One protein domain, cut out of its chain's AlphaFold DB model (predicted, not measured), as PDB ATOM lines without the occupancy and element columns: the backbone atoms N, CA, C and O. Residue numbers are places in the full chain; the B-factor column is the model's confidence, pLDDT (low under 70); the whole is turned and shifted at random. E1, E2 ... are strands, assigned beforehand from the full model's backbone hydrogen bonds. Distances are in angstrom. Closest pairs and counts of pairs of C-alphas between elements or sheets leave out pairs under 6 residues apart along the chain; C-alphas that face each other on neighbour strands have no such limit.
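AT A GLANCE: This is residues 124 to 260 of the 531 residues of an uncharacterized protein of Maribacter sp (UniProt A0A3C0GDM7). Though it has little regular structure, the model shows one strongly twisted sheet of six strands, curled until its edge strands E1 and E8 come near each other, with the small hairpin E3 and E4 toward one far end and loop 189 to 210 toward the other. The sheet, order E1, E2, E7, E6, E5, E8, is antiparallel. The 137 printed residues hold eight named strands, E1 to E8, with 52 residues: all strand, compact, radius of gyration of the C-alphas 15.2 A, spans 51 by 31 by 24 A.

HOW THE PARTS SIT: E7, residues 225 to 236, bends by 93 degrees at residue 231 and forms a hairpin with E6, residues 211 to 220; N 213 and O 234 are 2.8 A apart. E5, residues 183 to 188, E6 and E7 make a meander, each the antiparallel neighbour of the one before; with E8, residues 255 to 258, beside E5, it is a Greek key. N 184 and O 214 are 2.9 A apart, N 185 and O 257 2.8 A.

IN THESE COORDINATES: E1, residues 137 to 142, begins at C-alpha (92.463, 117.908, 105.247); E8 ends at (91.160, 118.292, 91.249). E2 is residues 146 to 151, E3 167 to 169, E4 172 to 176. E7 spans 23.5 A, E6 23.3 A.

THE WHOLE: The farthest C-alphas, Gly 171 and Gln 206, are 53.5 A apart. The printed part has no cut. Links E2 to E3, E5 to E6 and E7 to E8 are long. Confidence is under 70 at 15 residues, among them 169 to 176.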
ATOM      1  N   ASP A 124      85.010 119.635  99.390       91.38
ATOM      2  CA  ASP A 124      84.031 120.476 100.092       91.38
ATOM      3  C   ASP A 124      82.578 120.232  99.641       91.38
ATOM      4  O   ASP A 124      81.645 120.682 100.297       91.38
ATOM      5  N   SER A 125      82.384 119.519  98.528       88.38
ATOM      6  CA  SER A 125      81.065 119.099  98.032       88.38
ATOM      7  C   SER A 125      80.687 117.674  98.445       88.38
ATOM      8  O   SER A 125      79.540 117.266  98.269       88.38
ATOM      9  N   ALA A 126      81.648 116.927  98.991       88.44
ATOM     10  CA  ALA A 126      81.456 115.572  99.478       88.44
ATOM     11  C   ALA A 126      81.303 115.579 101.002       88.44
ATOM     12  O   ALA A 126      81.951 116.360 101.703       88.44
ATOM     13  N   ILE A 127      80.464 114.680 101.505       88.94
ATOM     14  CA  ILE A 127      80.183 114.494 102.924       88.94
ATOM     15  C   ILE A 127      80.445 113.029 103.281       88.94
ATOM     16  O   ILE A 127      80.117 112.117 102.514       88.94
ATOM     17  N   ASP A 128      81.034 112.816 104.453       88.12
ATOM     18  CA  ASP A 128      81.073 111.514 105.105       88.12
ATOM     19  C   ASP A 128      79.666 111.167 105.635       88.12
ATOM     20  O   ASP A 128      79.164 111.877 106.513       88.12
ATOM     21  N   PRO A 129      79.014 110.101 105.139       83.56
ATOM     22  CA  PRO A 129      77.655 109.758 105.543       83.56
ATOM     23  C   PRO A 129      77.528 109.369 107.027       83.56
ATOM     24  O   PRO A 129      76.443 109.540 107.583       83.56
ATOM     25  N   ASP A 130      78.601 108.902 107.682       86.06
ATOM     26  CA  ASP A 130      78.555 108.502 109.096       86.06
ATOM     27  C   ASP A 130      78.751 109.691 110.047       86.06
ATOM     28  O   ASP A 130      78.057 109.802 111.061       86.06
ATOM     29  N   SER A 131      79.706 110.583 109.757       85.88
ATOM     30  CA  SER A 131      79.991 111.744 110.617       85.88
ATOM     31  C   SER A 131      79.232 113.015 110.229       85.88
ATOM     32  O   SER A 131      79.162 113.945 111.033       85.88
ATOM     33  N   GLY A 132      78.703 113.095 109.006       86.06
ATOM     34  CA  GLY A 132      78.137 114.320 108.437       86.06
ATOM     35  C   GLY A 132      79.173 115.421 108.175       86.06
ATOM     36  O   GLY A 132      78.791 116.558 107.895       86.06
ATOM     37  N   SER A 133      80.470 115.115 108.287       89.81
ATOM     38  CA  SER A 133      81.555 116.079 108.091       89.81
ATOM     39  C   SER A 133      81.955 116.176 106.621       89.81
ATOM     40  O   SER A 133      81.936 115.188 105.887       89.81
ATOM     41  N   PHE A 134      82.352 117.373 106.192       92.12
ATOM     42  CA  PHE A 134      82.957 117.578 104.878       92.12
ATOM     43  C   PHE A 134      84.407 117.088 104.868       92.12
ATOM     44  O   PHE A 134      85.099 117.147 105.884       92.12
ATOM     45  N   LEU A 135      84.888 116.658 103.702       92.69
ATOM     46  CA  LEU A 135      86.194 116.014 103.541       92.69
ATOM     47  C   LEU A 135      87.341 117.048 103.496       92.69
ATOM     48  O   LEU A 135      88.014 117.224 102.476       92.69
ATOM     49  N   SER A 136      87.567 117.774 104.592       95.12
ATOM     50  CA  SER A 136      88.733 118.658 104.749       95.12
ATOM     51  C   SER A 136      90.005 117.870 105.070       95.12
ATOM     52  O   SER A 136      89.947 116.758 105.590       95.12
ATOM     53  N   VAL A 137      91.172 118.461 104.830       96.62
ATOM     54  CA  VAL A 137      92.463 117.908 105.247       96.62
ATOM     55  C   VAL A 137      92.568 117.932 106.772       96.62
ATOM     56  O   VAL A 137      92.660 119.000 107.374       96.62
ATOM     57  N   LYS A 138      92.597 116.755 107.399       96.00
ATOM     58  CA  LYS A 138      92.691 116.581 108.854       96.00
ATOM     59  C   LYS A 138      94.130 116.616 109.353       96.00
ATOM     60  O   LYS A 138      94.459 117.341 110.287       96.00
ATOM     61  N   THR A 139      94.997 115.826 108.731       96.44
ATOM     62  CA  THR A 139      96.422 115.742 109.073       96.44
ATOM     63  C   THR A 139      97.251 115.530 107.825       96.44
ATOM     64  O   THR A 139      96.804 114.867 106.889       96.44
ATOM     65  N   VAL A 140      98.479 116.042 107.845       96.12
ATOM     66  CA  VAL A 140      99.476 115.795 106.804       96.12
ATOM     67  C   VAL A 140     100.744 115.283 107.466       96.12
ATOM     68  O   VAL A 140     101.277 115.925 108.370       96.12
ATOM     69  N   THR A 141     101.208 114.119 107.031       95.12
ATOM     70  CA  THR A 141     102.517 113.565 107.384       95.12
ATOM     71  C   THR A 141     103.341 113.374 106.116       95.12
ATOM     72  O   THR A 141     102.811 113.424 105.006       95.12
ATOM     73  N   GLU A 142     104.656 113.220 106.244       92.81
ATOM     74  CA  GLU A 142     105.536 113.134 105.081       92.81
ATOM     75  C   GLU A 142     106.704 112.173 105.289       92.81
ATOM     76  O   GLU A 142     107.165 111.976 106.413       92.81
ATOM     77  N   ASP A 143     107.177 111.598 104.185       89.25
ATOM     78  CA  ASP A 143     108.455 110.893 104.082       89.25
ATOM     79  C   ASP A 143     109.346 111.571 103.019       89.25
ATOM     80  O   ASP A 143     109.030 112.663 102.539       89.25
ATOM     81  N   ASP A 144     110.472 110.961 102.643       80.38
ATOM     82  CA  ASP A 144     111.406 111.546 101.669       80.38
ATOM     83  C   ASP A 144     110.785 111.782 100.276       80.38
ATOM     84  O   ASP A 144     111.210 112.686  99.556       80.38
ATOM     85  N   ASN A 145     109.776 111.001  99.882       76.12
ATOM     86  CA  ASN A 145     109.235 110.979  98.518       76.12
ATOM     87  C   ASN A 145     107.741 111.347  98.434       76.12
ATOM     88  O   ASN A 145     107.259 111.694  97.348       76.12
ATOM     89  N   TYR A 146     107.000 111.280  99.543       84.69
ATOM     90  CA  TYR A 146     105.542 111.346  99.578       84.69
ATOM     91  C   TYR A 146     104.996 112.198 100.732       84.69
ATOM     92  O   TYR A 146     105.590 112.298 101.807       84.69
ATOM     93  N   TRP A 147     103.817 112.778 100.505       90.56
ATOM     94  CA  TRP A 147     102.930 113.290 101.549       90.56
ATOM     95  C   TRP A 147     101.774 112.319 101.758       90.56
ATOM     96  O   TRP A 147     101.177 111.841 100.794       90.56
ATOM     97  N   PHE A 148     101.414 112.081 103.009       95.31
ATOM     98  CA  PHE A 148     100.228 111.334 103.399       95.31
ATOM     99  C   PHE A 148      99.225 112.317 103.990       95.31
ATOM    100  O   PHE A 148      99.475 112.948 105.017       95.31
ATOM    101  N   VAL A 149      98.099 112.478 103.307       96.19
ATOM    102  CA  VAL A 149      97.046 113.431 103.647       96.19
ATOM    103  C   VAL A 149      95.835 112.645 104.116       96.19
ATOM    104  O   VAL A 149      95.239 111.907 103.339       96.19
ATOM    105  N   THR A 150      95.453 112.809 105.376       95.75
ATOM    106  CA  THR A 150      94.245 112.182 105.921       95.75
ATOM    107  C   THR A 150      93.068 113.135 105.766       95.75
ATOM    108  O   THR A 150      93.160 114.291 106.190       95.75
ATOM    109  N   LEU A 151      91.965 112.662 105.190       95.00
ATOM    110  CA  LEU A 151      90.712 113.416 105.092       95.00
ATOM    111  C   LEU A 151      89.855 113.254 106.354       95.00
ATOM    112  O   LEU A 151      89.825 112.185 106.966       95.00
ATOM    113  N   GLU A 152      89.141 114.310 106.730       94.81
ATOM    114  CA  GLU A 152      88.180 114.290 107.835       94.81
ATOM    115  C   GLU A 152      87.018 113.336 107.525       94.81
ATOM    116  O   GLU A 152      86.436 113.404 106.444       94.81
ATOM    117  N   GLY A 153      86.703 112.444 108.467       91.00
ATOM    118  CA  GLY A 153      85.648 111.434 108.350       91.00
ATOM    119  C   GLY A 153      85.961 110.152 109.129       91.00
ATOM    120  O   GLY A 153      87.084 109.955 109.604       91.00
ATOM    121  N   ASN A 154      84.957 109.288 109.274       91.44
ATOM    122  CA  ASN A 154      85.032 107.985 109.939       91.44
ATOM    123  C   ASN A 154      85.055 106.851 108.906       91.44
ATOM    124  O   ASN A 154      84.081 106.120 108.724       91.44
ATOM    125  N   TRP A 155      86.191 106.707 108.232       91.44
ATOM    126  CA  TRP A 155      86.358 105.741 107.150       91.44
ATOM    127  C   TRP A 155      86.489 104.310 107.672       91.44
ATOM    128  O   TRP A 155      87.139 104.055 108.688       91.44
ATOM    129  N   SER A 156      85.846 103.364 106.988       88.88
ATOM    130  CA  SER A 156      85.888 101.940 107.324       88.88
ATOM    131  C   SER A 156      85.436 101.070 106.147       88.88
ATOM    132  O   SER A 156      84.991 101.576 105.124       88.88
ATOM    133  N   LEU A 157      85.488  99.741 106.291       84.06
ATOM    134  CA  LEU A 157      84.984  98.805 105.270       84.06
ATOM    135  C   LEU A 157      83.493  99.000 104.938       84.06
ATOM    136  O   LEU A 157      83.074  98.702 103.824       84.06
ATOM    137  N   ILE A 158      82.693  99.466 105.902       84.81
ATOM    138  CA  ILE A 158      81.252  99.712 105.720       84.81
ATOM    139  C   ILE A 158      80.948 101.148 105.275       84.81
ATOM    140  O   ILE A 158      79.865 101.398 104.753       84.81
ATOM    141  N   ASN A 159      81.907 102.059 105.448       86.38
ATOM    142  CA  ASN A 159      81.837 103.458 105.046       86.38
ATOM    143  C   ASN A 159      83.175 103.883 104.405       86.38
ATOM    144  O   ASN A 159      84.009 104.518 105.059       86.38
ATOM    145  N   PRO A 160      83.452 103.437 103.168       87.88
ATOM    146  CA  PRO A 160      84.673 103.805 102.467       87.88
ATOM    147  C   PRO A 160      84.606 105.251 101.960       87.88
ATOM    148  O   PRO A 160      83.530 105.846 101.874       87.88
ATOM    149  N   LEU A 161      85.755 105.801 101.556       87.44
ATOM    150  CA  LEU A 161      85.811 107.088 100.861       87.44
ATOM    151  C   LEU A 161      84.828 107.140  99.669       87.44
ATOM    152  O   LEU A 161      84.645 106.144  98.965       87.44
ATOM    153  N   PRO A 162      84.215 108.305  99.394       85.25
ATOM    154  CA  PRO A 162      83.298 108.450  98.275       85.25
ATOM    155  C   PRO A 162      84.032 108.470  96.926       85.25
ATOM    156  O   PRO A 162      85.233 108.733  96.826       85.25
ATOM    157  N   SER A 163      83.274 108.261  95.850       78.06
ATOM    158  CA  SER A 163      83.745 108.499  94.482       78.06
ATOM    159  C   SER A 163      84.242 109.949  94.320       78.06
ATOM    160  O   SER A 163      83.615 110.858  94.871       78.06
ATOM    161  N   PRO A 164      85.336 110.205  93.571       77.12
ATOM    162  CA  PRO A 164      86.110 109.283  92.737       77.12
ATOM    163  C   PRO A 164      87.269 108.583  93.462       77.12
ATOM    164  O   PRO A 164      88.058 107.922  92.795       77.12
ATOM    165  N   PHE A 165      87.410 108.721  94.784       82.00
ATOM    166  CA  PHE A 165      88.486 108.038  95.512       82.00
ATOM    167  C   PHE A 165      88.271 106.530  95.547       82.00
ATOM    168  O   PHE A 165      89.221 105.784  95.376       82.00
ATOM    169  N   PHE A 166      87.021 106.088  95.699       81.88
ATOM    170  CA  PHE A 166      86.694 104.669  95.694       81.88
ATOM    171  C   PHE A 166      85.302 104.404  95.127       81.88
ATOM    172  O   PHE A 166      84.344 105.135  95.390       81.88
ATOM    173  N   ILE A 167      85.193 103.350  94.320       76.25
ATOM    174  CA  ILE A 167      83.934 102.847  93.774       76.25
ATOM    175  C   ILE A 167      83.878 101.335  94.030       76.25
ATOM    176  O   ILE A 167      84.657 100.590  93.430       76.25
ATOM    177  N   PRO A 168      82.959 100.841  94.879       72.31
ATOM    178  CA  PRO A 168      82.795  99.408  95.080       72.31
ATOM    179  C   PRO A 168      82.205  98.763  93.819       72.31
ATOM    180  O   PRO A 168      81.167  99.195  93.315       72.31
ATOM    181  N   VAL A 169      82.843  97.699  93.325       69.00
ATOM    182  CA  VAL A 169      82.386  96.940  92.152       69.00
ATOM    183  C   VAL A 169      82.128  95.490  92.549       69.00
ATOM    184  O   VAL A 169      82.987  94.813  93.109       69.00
ATOM    185  N   SER A 170      80.926  94.992  92.249       60.81
ATOM    186  CA  SER A 170      80.553  93.603  92.537       60.81
ATOM    187  C   SER A 170      81.479  92.628  91.805       60.81
ATOM    188  O   SER A 170      81.583  92.670  90.583       60.81
ATOM    189  N   GLY A 171      82.113  91.720  92.550       58.97
ATOM    190  CA  GLY A 171      83.085  90.759  92.013       58.97
ATOM    191  C   GLY A 171      84.536  91.253  91.992       58.97
ATOM    192  O   GLY A 171      85.412  90.486  91.603       58.97
ATOM    193  N   GLN A 172      84.801  92.483  92.447       62.72
ATOM    194  CA  GLN A 172      86.144  93.049  92.581       62.72
ATOM    195  C   GLN A 172      86.415  93.367  94.064       62.72
ATOM    196  O   GLN A 172      85.822  94.307  94.593       62.72
ATOM    197  N   PRO A 173      87.263  92.581  94.758       57.38
ATOM    198  CA  PRO A 173      87.435  92.691  96.210       57.38
ATOM    199  C   PRO A 173      87.995  94.048  96.665       57.38
ATOM    200  O   PRO A 173      87.656  94.489  97.758       57.38
ATOM    201  N   ASP A 174      88.767  94.726  95.812       65.31
ATOM    202  CA  ASP A 174      89.444  95.988  96.142       65.31
ATOM    203  C   ASP A 174      88.774  97.233  95.529       65.31
ATOM    204  O   ASP A 174      89.317  98.325  95.632       65.31
ATOM    205  N   GLY A 175      87.596  97.100  94.900       68.12
ATOM    206  CA  GLY A 175      86.924  98.224  94.227       68.12
ATOM    207  C   GLY A 175      87.770  98.888  93.124       68.12
ATOM    208  O   GLY A 175      88.759  98.324  92.663       68.12
ATOM    209  N   LEU A 176      87.340 100.062  92.654       68.31
ATOM    210  CA  LEU A 176      88.075 100.909  91.704       68.31
ATOM    211  C   LEU A 176      88.489 102.218  92.380       68.31
ATOM    212  O   LEU A 176      87.684 102.807  93.102       68.31
ATOM    213  N   GLU A 177      89.668 102.738  92.031       74.12
ATOM    214  CA  GLU A 177      90.189 104.023  92.530       74.12
ATOM    215  C   GLU A 177      90.482 105.025  91.389       74.12
ATOM    216  O   GLU A 177      91.641 105.299  91.064       74.12
ATOM    217  N   PRO A 178      89.448 105.606  90.742       65.75
ATOM    218  CA  PRO A 178      89.627 106.526  89.610       65.75
ATOM    219  C   PRO A 178      90.399 107.813  89.923       65.75
ATOM    220  O   PRO A 178      90.839 108.502  89.007       65.75
ATOM    221  N   ALA A 179      90.532 108.194  91.194       69.94
ATOM    222  CA  ALA A 179      91.324 109.354  91.590       69.94
ATOM    223  C   ALA A 179      92.840 109.095  91.505       69.94
ATOM    224  O   ALA A 179      93.626 110.041  91.517       69.94
ATOM    225  N   THR A 180      93.283 107.842  91.406       68.69
ATOM    226  CA  THR A 180      94.708 107.510  91.365       68.69
ATOM    227  C   THR A 180      95.356 108.026  90.078       68.69
ATOM    228  O   THR A 180      94.841 107.828  88.984       68.69
ATOM    229  N   THR A 181      96.504 108.694  90.196       70.38
ATOM    230  CA  THR A 181      97.200 109.547  89.205       70.38
ATOM    231  C   THR A 181      96.631 110.956  89.014       70.38
ATOM    232  O   THR A 181      97.242 111.768  88.313       70.38
ATOM    233  N   GLU A 182      95.498 111.297  89.629       72.50
ATOM    234  CA  GLU A 182      94.885 112.622  89.519       72.50
ATOM    235  C   GLU A 182      95.710 113.706  90.223       72.50
ATOM    236  O   GLU A 182      96.423 113.451  91.193       72.50
ATOM    237  N   ILE A 183      95.640 114.936  89.715       79.56
ATOM    238  CA  ILE A 183      96.290 116.079  90.354       79.56
ATOM    239  C   ILE A 183      95.296 116.684  91.338       79.56
ATOM    240  O   ILE A 183      94.174 116.993  90.939       79.56
ATOM    241  N   PHE A 184      95.705 116.905  92.585       87.06
ATOM    242  CA  PHE A 184      94.912 117.646  93.565       87.06
ATOM    243  C   PHE A 184      95.623 118.911  94.032       87.06
ATOM    244  O   PHE A 184      96.852 118.969  94.093       87.06
ATOM    245  N   GLU A 185      94.811 119.911  94.358       89.94
ATOM    246  CA  GLU A 185      95.200 121.244  94.806       89.94
ATOM    247  C   GLU A 185      94.462 121.597  96.112       89.94
ATOM    248  O   GLU A 185      93.297 121.234  96.252       89.94
ATOM    249  N   ASP A 186      95.082 122.315  97.060       93.06
ATOM    250  CA  ASP A 186      94.420 122.825  98.288       93.06
ATOM    251  C   ASP A 186      93.968 124.289  98.168       93.06
ATOM    252  O   ASP A 186      94.293 125.161  98.991       93.06
ATOM    253  N   ARG A 187      93.195 124.576  97.118       91.25
ATOM    254  CA  ARG A 187      92.773 125.944  96.781       91.25
ATOM    255  C   ARG A 187      91.456 126.380  97.415       91.25
ATOM    256  O   ARG A 187      91.012 127.502  97.184       91.25
ATOM    257  N   ILE A 188      90.820 125.524  98.201       93.31
ATOM    258  CA  ILE A 188      89.544 125.833  98.843       93.31
ATOM    259  C   ILE A 188      89.805 126.077 100.329       93.31
ATOM    260  O   ILE A 188      90.173 125.162 101.068       93.31
ATOM    261  N   VAL A 189      89.641 127.330 100.750       92.12
ATOM    262  CA  VAL A 189      89.874 127.757 102.141       92.12
ATOM    263  C   VAL A 189      88.610 127.615 102.987       92.12
ATOM    264  O   VAL A 189      88.693 127.199 104.135       92.12
ATOM    265  N   GLU A 190      87.450 127.922 102.409       90.75
ATOM    266  CA  GLU A 190      86.150 127.897 103.082       90.75
ATOM    267  C   GLU A 190      85.177 126.985 102.327       90.75
ATOM    268  O   GLU A 190      85.302 126.793 101.115       90.75
ATOM    269  N   LEU A 191      84.201 126.428 103.047       90.00
ATOM    270  CA  LEU A 191      83.184 125.538 102.487       90.00
ATOM    271  C   LEU A 191      82.443 126.214 101.324       90.00
ATOM    272  O   LEU A 191      81.889 127.297 101.495       90.00
ATOM    273  N   SER A 192      82.391 125.562 100.157       86.94
ATOM    274  CA  SER A 192      81.779 126.110  98.934       86.94
ATOM    275  C   SER A 192      82.386 127.441  98.460       86.94
ATOM    276  O   SER A 192      81.774 128.154  97.665       86.94
ATOM    277  N   GLY A 193      83.596 127.781  98.917       85.88
ATOM    278  CA  GLY A 193      84.309 128.989  98.513       85.88
ATOM    279  C   GLY A 193      84.855 128.916  97.084       85.88
ATOM    280  O   GLY A 193      85.045 127.841  96.503       85.88
ATOM    281  N   GLU A 194      85.152 130.074  96.499       88.31
ATOM    282  CA  GLU A 194      85.853 130.131  95.214       88.31
ATOM    283  C   GLU A 194      87.280 129.575  95.337       88.31
ATOM    284  O   GLU A 194      87.909 129.628  96.394       88.31
ATOM    285  N   LEU A 195      87.805 129.030  94.236       88.38
ATOM    286  CA  LEU A 195      89.189 128.563  94.198       88.38
ATOM    287  C   LEU A 195      90.128 129.767  94.301       88.38
ATOM    288  O   LEU A 195      90.159 130.605  93.395       88.38
ATOM    289  N   ILE A 196      90.951 129.818  95.349       89.56
ATOM    290  CA  ILE A 196      91.991 130.846  95.469       89.56
ATOM    291  C   ILE A 196      92.934 130.760  94.269       89.56
ATOM    292  O   ILE A 196      93.193 129.690  93.725       89.56
ATOM    293  N   ASN A 197      93.469 131.883  93.829       85.25
ATOM    294  CA  ASN A 197      94.515 131.959  92.816       85.25
ATOM    295  C   ASN A 197      95.765 132.614  93.418       85.25
ATOM    296  O   ASN A 197      95.741 133.085  94.555       85.25
ATOM    297  N   LYS A 198      96.852 132.685  92.641       82.75
ATOM    298  CA  LYS A 198      98.116 133.286  93.092       82.75
ATOM    299  C   LYS A 198      98.002 134.745  93.559       82.75
ATOM    300  O   LYS A 198      98.901 135.219  94.231       82.75
ATOM    301  N   GLU A 199      96.941 135.464  93.185       85.50
ATOM    302  CA  GLU A 199      96.710 136.863  93.568       85.50
ATOM    303  C   GLU A 199      95.686 137.012  94.698       85.50
ATOM    304  O   GLU A 199      95.386 138.129  95.111       85.50
ATOM    305  N   THR A 200      95.117 135.915  95.199       87.88
ATOM    306  CA  THR A 200      94.073 135.983  96.226       87.88
ATOM    307  C   THR A 200      94.695 136.332  97.572       87.88
ATOM    308  O   THR A 200      95.569 135.618  98.065       87.88
ATOM    309  N   ILE A 201      94.237 137.436  98.162       87.50
ATOM    310  CA  ILE A 201      94.743 137.978  99.424       87.50
ATOM    311  C   ILE A 201      93.828 137.543 100.565       87.50
ATOM    312  O   ILE A 201      92.609 137.666 100.469       87.50
ATOM    313  N   ASN A 202      94.427 137.075 101.657       86.19
ATOM    314  CA  ASN A 202      93.724 136.878 102.911       86.19
ATOM    315  C   ASN A 202      93.384 138.256 103.516       86.19
ATOM    316  O   ASN A 202      94.308 139.023 103.820       86.19
ATOM    317  N   PRO A 203      92.095 138.586 103.716       86.00
ATOM    318  CA  PRO A 203      91.691 139.889 104.234       86.00
ATOM    319  C   PRO A 203      92.202 140.164 105.657       86.00
ATOM    320  O   PRO A 203      92.438 141.323 105.997       86.00
ATOM    321  N   GLU A 204      92.421 139.133 106.475       87.56
ATOM    322  CA  GLU A 204      92.847 139.277 107.873       87.56
ATOM    323  C   GLU A 204      94.351 139.523 108.002       87.56
ATOM    324  O   GLU A 204      94.787 140.384 108.764       87.56
ATOM    325  N   THR A 205      95.158 138.776 107.244       85.50
ATOM    326  CA  THR A 205      96.625 138.835 107.345       85.50
ATOM    327  C   THR A 205      97.263 139.759 106.315       85.50
ATOM    328  O   THR A 205      98.455 140.037 106.422       85.50
ATOM    329  N   GLN A 206      96.501 140.225 105.316       86.94
ATOM    330  CA  GLN A 206      96.994 141.015 104.177       86.94
ATOM    331  C   GLN A 206      98.136 140.324 103.406       86.94
ATOM    332  O   GLN A 206      98.922 140.965 102.710       86.94
ATOM    333  N   THR A 207      98.218 138.998 103.507       86.75
ATOM    334  CA  THR A 207      99.165 138.158 102.768       86.75
ATOM    335  C   THR A 207      98.417 137.339 101.726       86.75
ATOM    336  O   THR A 207      97.247 137.003 101.916       86.75
ATOM    337  N   ARG A 208      99.062 137.010 100.602       87.44
ATOM    338  CA  ARG A 208      98.436 136.129  99.608       87.44
ATOM    339  C   ARG A 208      98.337 134.711 100.150       87.44
ATOM    340  O   ARG A 208      99.196 134.257 100.912       87.44
ATOM    341  N   TYR A 209      97.309 133.990  99.729       87.44
ATOM    342  CA  TYR A 209      97.251 132.565  99.996       87.44
ATOM    343  C   TYR A 209      98.250 131.822  99.107       87.44
ATOM    344  O   TYR A 209      98.225 131.950  97.886       87.44
ATOM    345  N   GLY A 210      99.094 131.000  99.729       88.06
ATOM    346  CA  GLY A 210      99.811 129.941  99.025       88.06
ATOM    347  C   GLY A 210      98.964 128.676  98.901       88.06
ATOM    348  O   GLY A 210      98.050 128.473  99.712       88.06
ATOM    349  N   TYR A 211      99.268 127.836  97.915       90.56
ATOM    350  CA  TYR A 211      98.643 126.526  97.708       90.56
ATOM    351  C   TYR A 211      99.612 125.548  97.040       90.56
ATOM    352  O   TYR A 211     100.597 125.959  96.429       90.56
ATOM    353  N   ILE A 212      99.325 124.260  97.157       89.31
ATOM    354  CA  ILE A 212     100.133 123.158  96.647       89.31
ATOM    355  C   ILE A 212      99.325 122.363  95.646       89.31
ATOM    356  O   ILE A 212      98.118 122.194  95.788       89.31
ATOM    357  N   GLN A 213     100.028 121.858  94.646       84.56
ATOM    358  CA  GLN A 213      99.542 120.942  93.641       84.56
ATOM    359  C   GLN A 213     100.419 119.688  93.665       84.56
ATOM    360  O   GLN A 213     101.641 119.782  93.531       84.56
ATOM    361  N   ALA A 214      99.812 118.511  93.808       78.38
ATOM    362  CA  ALA A 214     100.539 117.245  93.766       78.38
ATOM    363  C   ALA A 214      99.714 116.125  93.121       78.38
ATOM    364  O   ALA A 214      98.485 116.169  93.077       78.38
ATOM    365  N   VAL A 215     100.417 115.110  92.617       78.75
ATOM    366  CA  VAL A 215      99.813 113.924  91.995       78.75
ATOM    367  C   VAL A 215      99.479 112.898  93.075       78.75
ATOM    368  O   VAL A 215     100.365 112.511  93.842       78.75
ATOM    369  N   LEU A 216      98.225 112.448  93.120       77.19
ATOM    370  CA  LEU A 216      97.775 111.329  93.945       77.19
ATOM    371  C   LEU A 216      98.301 110.026  93.340       77.19
ATOM    372  O   LEU A 216      98.075 109.758  92.166       77.19
ATOM    373  N   ILE A 217      99.020 109.223  94.114       74.94
ATOM    374  CA  ILE A 217      99.590 107.946  93.656       74.94
ATOM    375  C   ILE A 217      98.780 106.760  94.152       74.94
ATOM    376  O   ILE A 217      98.784 105.721  93.504       74.94
ATOM    377  N   ASP A 218      98.143 106.909  95.305       78.50
ATOM    378  CA  ASP A 218      97.440 105.827  95.974       78.50
ATOM    379  C   ASP A 218      96.425 106.413  96.960       78.50
ATOM    380  O   ASP A 218      96.644 107.506  97.506       78.50
ATOM    381  N   SER A 219      95.326 105.703  97.194       84.62
ATOM    382  CA  SER A 219      94.292 106.105  98.140       84.62
ATOM    383  C   SER A 219      93.876 104.924  99.001       84.62
ATOM    384  O   SER A 219      93.575 103.855  98.504       84.62
ATOM    385  N   ASN A 220      93.848 105.099 100.319       88.94
ATOM    386  CA  ASN A 220      93.344 104.073 101.216       88.94
ATOM    387  C   ASN A 220      91.892 104.406 101.602       88.94
ATOM    388  O   ASN A 220      91.671 105.256 102.478       88.94
ATOM    389  N   PRO A 221      90.893 103.737 100.997       86.12
ATOM    390  CA  PRO A 221      89.487 104.099 101.153       86.12
ATOM    391  C   PRO A 221      88.943 103.865 102.559       86.12
ATOM    392  O   PRO A 221      87.970 104.502 102.947       86.12
ATOM    393  N   TYR A 222      89.566 102.975 103.329       89.25
ATOM    394  CA  TYR A 222      89.081 102.558 104.646       89.25
ATOM    395  C   TYR A 222      89.724 103.329 105.795       89.25
ATOM    396  O   TYR A 222      89.305 103.181 106.936       89.25
ATOM    397  N   THR A 223      90.752 104.126 105.516       88.75
ATOM    398  CA  THR A 223      91.411 104.986 106.513       88.75
ATOM    399  C   THR A 223      91.331 106.467 106.151       88.75
ATOM    400  O   THR A 223      91.619 107.312 106.994       88.75
ATOM    401  N   GLY A 224      90.937 106.794 104.915       89.62
ATOM    402  CA  GLY A 224      90.880 108.168 104.420       89.62
ATOM    403  C   GLY A 224      92.241 108.773 104.099       89.62
ATOM    404  O   GLY A 224      92.347 109.995 104.000       89.62
ATOM    405  N   VAL A 225      93.287 107.949 103.997       93.25
ATOM    406  CA  VAL A 225      94.654 108.407 103.735       93.25
ATOM    407  C   VAL A 225      94.899 108.457 102.232       93.25
ATOM    408  O   VAL A 225      94.789 107.453 101.538       93.25
ATOM    409  N   LEU A 226      95.279 109.630 101.739       92.88
ATOM    410  CA  LEU A 226      95.679 109.888 100.363       92.88
ATOM    411  C   LEU A 226      97.199 110.045 100.284       92.88
ATOM    412  O   LEU A 226      97.785 110.824 101.039       92.88
ATOM    413  N   LYS A 227      97.847 109.336  99.360       88.44
ATOM    414  CA  LYS A 227      99.302 109.372  99.181       88.44
ATOM    415  C   LYS A 227      99.685 110.208  97.965       88.44
ATOM    416  O   LYS A 227      99.513 109.789  96.822       88.44
ATOM    417  N   PHE A 228     100.274 111.370  98.206       82.06
ATOM    418  CA  PHE A 228     100.725 112.300  97.177       82.06
ATOM    419  C   PHE A 228     102.226 112.211  96.944       82.06
ATOM    420  O   PHE A 228     103.003 112.062  97.881       82.06
ATOM    421  N   ARG A 229     102.654 112.348  95.691       77.06
ATOM    422  CA  ARG A 229     104.075 112.370  95.322       77.06
ATOM    423  C   ARG A 229     104.667 113.773  95.455       77.06
ATOM    424  O   ARG A 229     104.104 114.726  94.922       77.06
ATOM    425  N   LYS A 230     105.843 113.876  96.087       73.69
ATOM    426  CA  LYS A 230     106.624 115.125  96.171       73.69
ATOM    427  C   LYS A 230     107.279 115.489  94.843       73.69
ATOM    428  O   LYS A 230     107.326 116.659  94.468       73.69
ATOM    429  N   ALA A 231     107.764 114.494  94.105       63.34
ATOM    430  CA  ALA A 231     108.311 114.697  92.769       63.34
ATOM    431  C   ALA A 231     107.240 115.251  91.807       63.34
ATOM    432  O   ALA A 231     106.130 114.715  91.726       63.34
ATOM    433  N   GLY A 232     107.579 116.337  91.109       62.22
ATOM    434  CA  GLY A 232     106.674 117.036  90.190       62.22
ATOM    435  C   GLY A 232     105.592 117.885  90.869       62.22
ATOM    436  O   GLY A 232     104.706 118.394  90.188       62.22
ATOM    437  N   SER A 233     105.645 118.037  92.196       70.88
ATOM    438  CA  SER A 233     104.742 118.926  92.929       70.88
ATOM    439  C   SER A 233     105.085 120.397  92.708       70.88
ATOM    440  O   SER A 233     106.237 120.767  92.469       70.88
ATOM    441  N   VAL A 234     104.069 121.246  92.803       77.12
ATOM    442  CA  VAL A 234     104.208 122.688  92.619       77.12
ATOM    443  C   VAL A 234     103.610 123.392  93.820       77.12
ATOM    444  O   VAL A 234     102.474 123.127  94.202       77.12
ATOM    445  N   GLU A 235     104.366 124.310  94.400       83.56
ATOM    446  CA  GLU A 235     103.895 125.225  95.428       83.56
ATOM    447  C   GLU A 235     103.787 126.627  94.845       83.56
ATOM    448  O   GLU A 235     104.703 127.106  94.180       83.56
ATOM    449  N   ILE A 236     102.684 127.306  95.137       84.19
ATOM    450  CA  ILE A 236     102.610 128.758  95.052       84.19
ATOM    451  C   ILE A 236     102.821 129.310  96.448       84.19
ATOM    452  O   ILE A 236     102.030 129.049  97.356       84.19
ATOM    453  N   THR A 237     103.880 130.092  96.612       85.75
ATOM    454  CA  THR A 237     104.178 130.751  97.882       85.75
ATOM    455  C   THR A 237     103.286 131.988  98.076       85.75
ATOM    456  O   THR A 237     102.747 132.535  97.108       85.75
ATOM    457  N   PRO A 238     103.154 132.505  99.311       85.88
ATOM    458  CA  PRO A 238     102.511 133.800  99.572       85.88
ATOM    459  C   PRO A 238     103.118 134.993  98.804       85.88
ATOM    460  O   PRO A 238     102.473 136.032  98.668       85.88
ATOM    461  N   ASP A 239     104.327 134.847  98.256       83.69
ATOM    462  CA  ASP A 239     104.978 135.856  97.414       83.69
ATOM    463  C   ASP A 239     104.593 135.731  95.926       83.69
ATOM    464  O   ASP A 239     105.161 136.411  95.073       83.69
ATOM    465  N   ALA A 240     103.608 134.881  95.607       80.56
ATOM    466  CA  ALA A 240     103.152 134.556  94.252       80.56
ATOM    467  C   ALA A 240     104.242 133.935  93.359       80.56
ATOM    468  O   ALA A 240     104.179 134.031  92.128       80.56
ATOM    469  N   THR A 241     105.229 133.274  93.969       78.88
ATOM    470  CA  THR A 241     106.272 132.534  93.252       78.88
ATOM    471  C   THR A 241     105.908 131.058  93.151       78.88
ATOM    472  O   THR A 241     105.411 130.465  94.109       78.88
ATOM    473  N   TYR A 242     106.146 130.473  91.977       74.94
ATOM    474  CA  TYR A 242     106.046 129.033  91.767       74.94
ATOM    475  C   TYR A 242     107.351 128.368  92.201       74.94
ATOM    476  O   TYR A 242     108.423 128.784  91.761       74.94
ATOM    477  N   VAL A 243     107.256 127.338  93.035       70.88
ATOM    478  CA  VAL A 243     108.392 126.554  93.523       70.88
ATOM    479  C   VAL A 243     108.147 125.078  93.221       70.88
ATOM    480  O   VAL A 243     107.063 124.551  93.476       70.88
ATOM    481  N   THR A 244     109.156 124.416  92.658       65.19
ATOM    482  CA  THR A 244     109.129 122.991  92.314       65.19
ATOM    483  C   THR A 244     110.461 122.343  92.711       65.19
ATOM    484  O   THR A 244     111.506 122.863  92.319       65.19
ATOM    485  N   PRO A 245     110.456 121.200  93.422       67.00
ATOM    486  CA  PRO A 245     109.293 120.601  94.083       67.00
ATOM    487  C   PRO A 245     108.742 121.517  95.191       67.00
ATOM    488  O   PRO A 245     109.444 122.412  95.661       67.00
ATOM    489  N   ALA A 246     107.490 121.315  95.599       74.94
ATOM    490  CA  ALA A 246     106.908 122.064  96.711       74.94
ATOM    491  C   ALA A 246     107.711 121.835  98.004       74.94
ATOM    492  O   ALA A 246     108.127 120.714  98.309       74.94
ATOM    493  N   THR A 247     107.941 122.912  98.754       82.94
ATOM    494  CA  THR A 247     108.768 122.903  99.972       82.94
ATOM    495  C   THR A 247     107.977 122.540 101.221       82.94
ATOM    496  O   THR A 247     108.559 122.107 102.212       82.94
ATOM    497  N   GLN A 248     106.653 122.687 101.166       88.56
ATOM    498  CA  GLN A 248     105.729 122.339 102.240       88.56
ATOM    499  C   GLN A 248     104.617 121.408 101.730       88.56
ATOM    500  O   GLN A 248     104.329 121.368 100.533       88.56
ATOM    501  N   GLY A 249     104.006 120.646 102.642       89.62
ATOM    502  CA  GLY A 249     102.847 119.790 102.363       89.62
ATOM    503  C   GLY A 249     101.511 120.534 102.466       89.62
ATOM    504  O   GLY A 249     101.463 121.694 102.878       89.62
ATOM    505  N   PHE A 250     100.424 119.860 102.075       94.25
ATOM    506  CA  PHE A 250      99.066 120.419 102.051       94.25
ATOM    507  C   PHE A 250      98.669 121.079 103.381       94.25
ATOM    508  O   PHE A 250      99.058 120.635 104.464       94.25
ATOM    509  N   ARG A 251      97.863 122.141 103.320       93.81
ATOM    510  CA  ARG A 251      97.448 122.861 104.531       93.81
ATOM    511  C   ARG A 251      96.273 122.176 105.222       93.81
ATOM    512  O   ARG A 251      95.219 121.959 104.629       93.81
ATOM    513  N   VAL A 252      96.448 121.905 106.514       95.56
ATOM    514  CA  VAL A 252      95.398 121.368 107.391       95.56
ATOM    515  C   VAL A 252      94.210 122.334 107.467       95.56
ATOM    516  O   VAL A 252      94.392 123.549 107.529       95.56
ATOM    517  N   GLY A 253      92.997 121.784 107.448       93.38
ATOM    518  CA  GLY A 253      91.725 122.509 107.489       93.38
ATOM    519  C   GLY A 253      91.197 122.970 106.128       93.38
ATOM    520  O   GLY A 253      90.060 123.422 106.053       93.38
ATOM    521  N   ARG A 254      91.981 122.849 105.047       94.31
ATOM    522  CA  ARG A 254      91.534 123.183 103.685       94.31
ATOM    523  C   ARG A 254      90.870 122.007 102.987       94.31
ATOM    524  O   ARG A 254      91.015 120.863 103.411       94.31
ATOM    525  N   PHE A 255      90.186 122.285 101.885       95.44
ATOM    526  CA  PHE A 255      89.611 121.257 101.021       95.44
ATOM    527  C   PHE A 255      90.438 121.085  99.751       95.44
ATOM    528  O   PHE A 255      91.070 122.026  99.263       95.44
ATOM    529  N   LEU A 256      90.421 119.862  99.225       93.62
ATOM    530  CA  LEU A 256      91.118 119.501  98.005       93.62
ATOM    531  C   LEU A 256      90.181 119.645  96.808       93.62
ATOM    532  O   LEU A 256      89.003 119.289  96.854       93.62
ATOM    533  N   ASN A 257      90.726 120.112  95.696       91.69
ATOM    534  CA  ASN A 257      90.066 120.099  94.402       91.69
ATOM    535  C   ASN A 257      90.957 119.415  93.378       91.69
ATOM    536  O   ASN A 257      92.178 119.501  93.452       91.69
ATOM    537  N   THR A 258      90.363 118.784  92.373       85.81
ATOM    538  CA  THR A 258      91.160 118.292  91.249       85.81
ATOM    539  C   THR A 258      91.759 119.466  90.478       85.81
ATOM    540  O   THR A 258      91.051 120.447  90.225       85.81
ATOM    541  N   GLY A 259      93.018 119.363  90.072       80.12
ATOM    542  CA  GLY A 259      93.710 120.360  89.262       80.12
ATOM    543  C   GLY A 259      93.299 120.345  87.790       80.12
ATOM    544  O   GLY A 259      92.504 119.518  87.337       80.12
ATOM    545  N   SER A 260      93.845 121.290  87.028       79.50
ATOM    546  CA  SER A 260      93.672 121.352  85.574       79.50
ATOM    547  C   SER A 260      94.463 120.242  84.873       79.50
ATOM    548  O   SER A 260      95.633 120.022  85.197       79.50
TER     549      SER A 260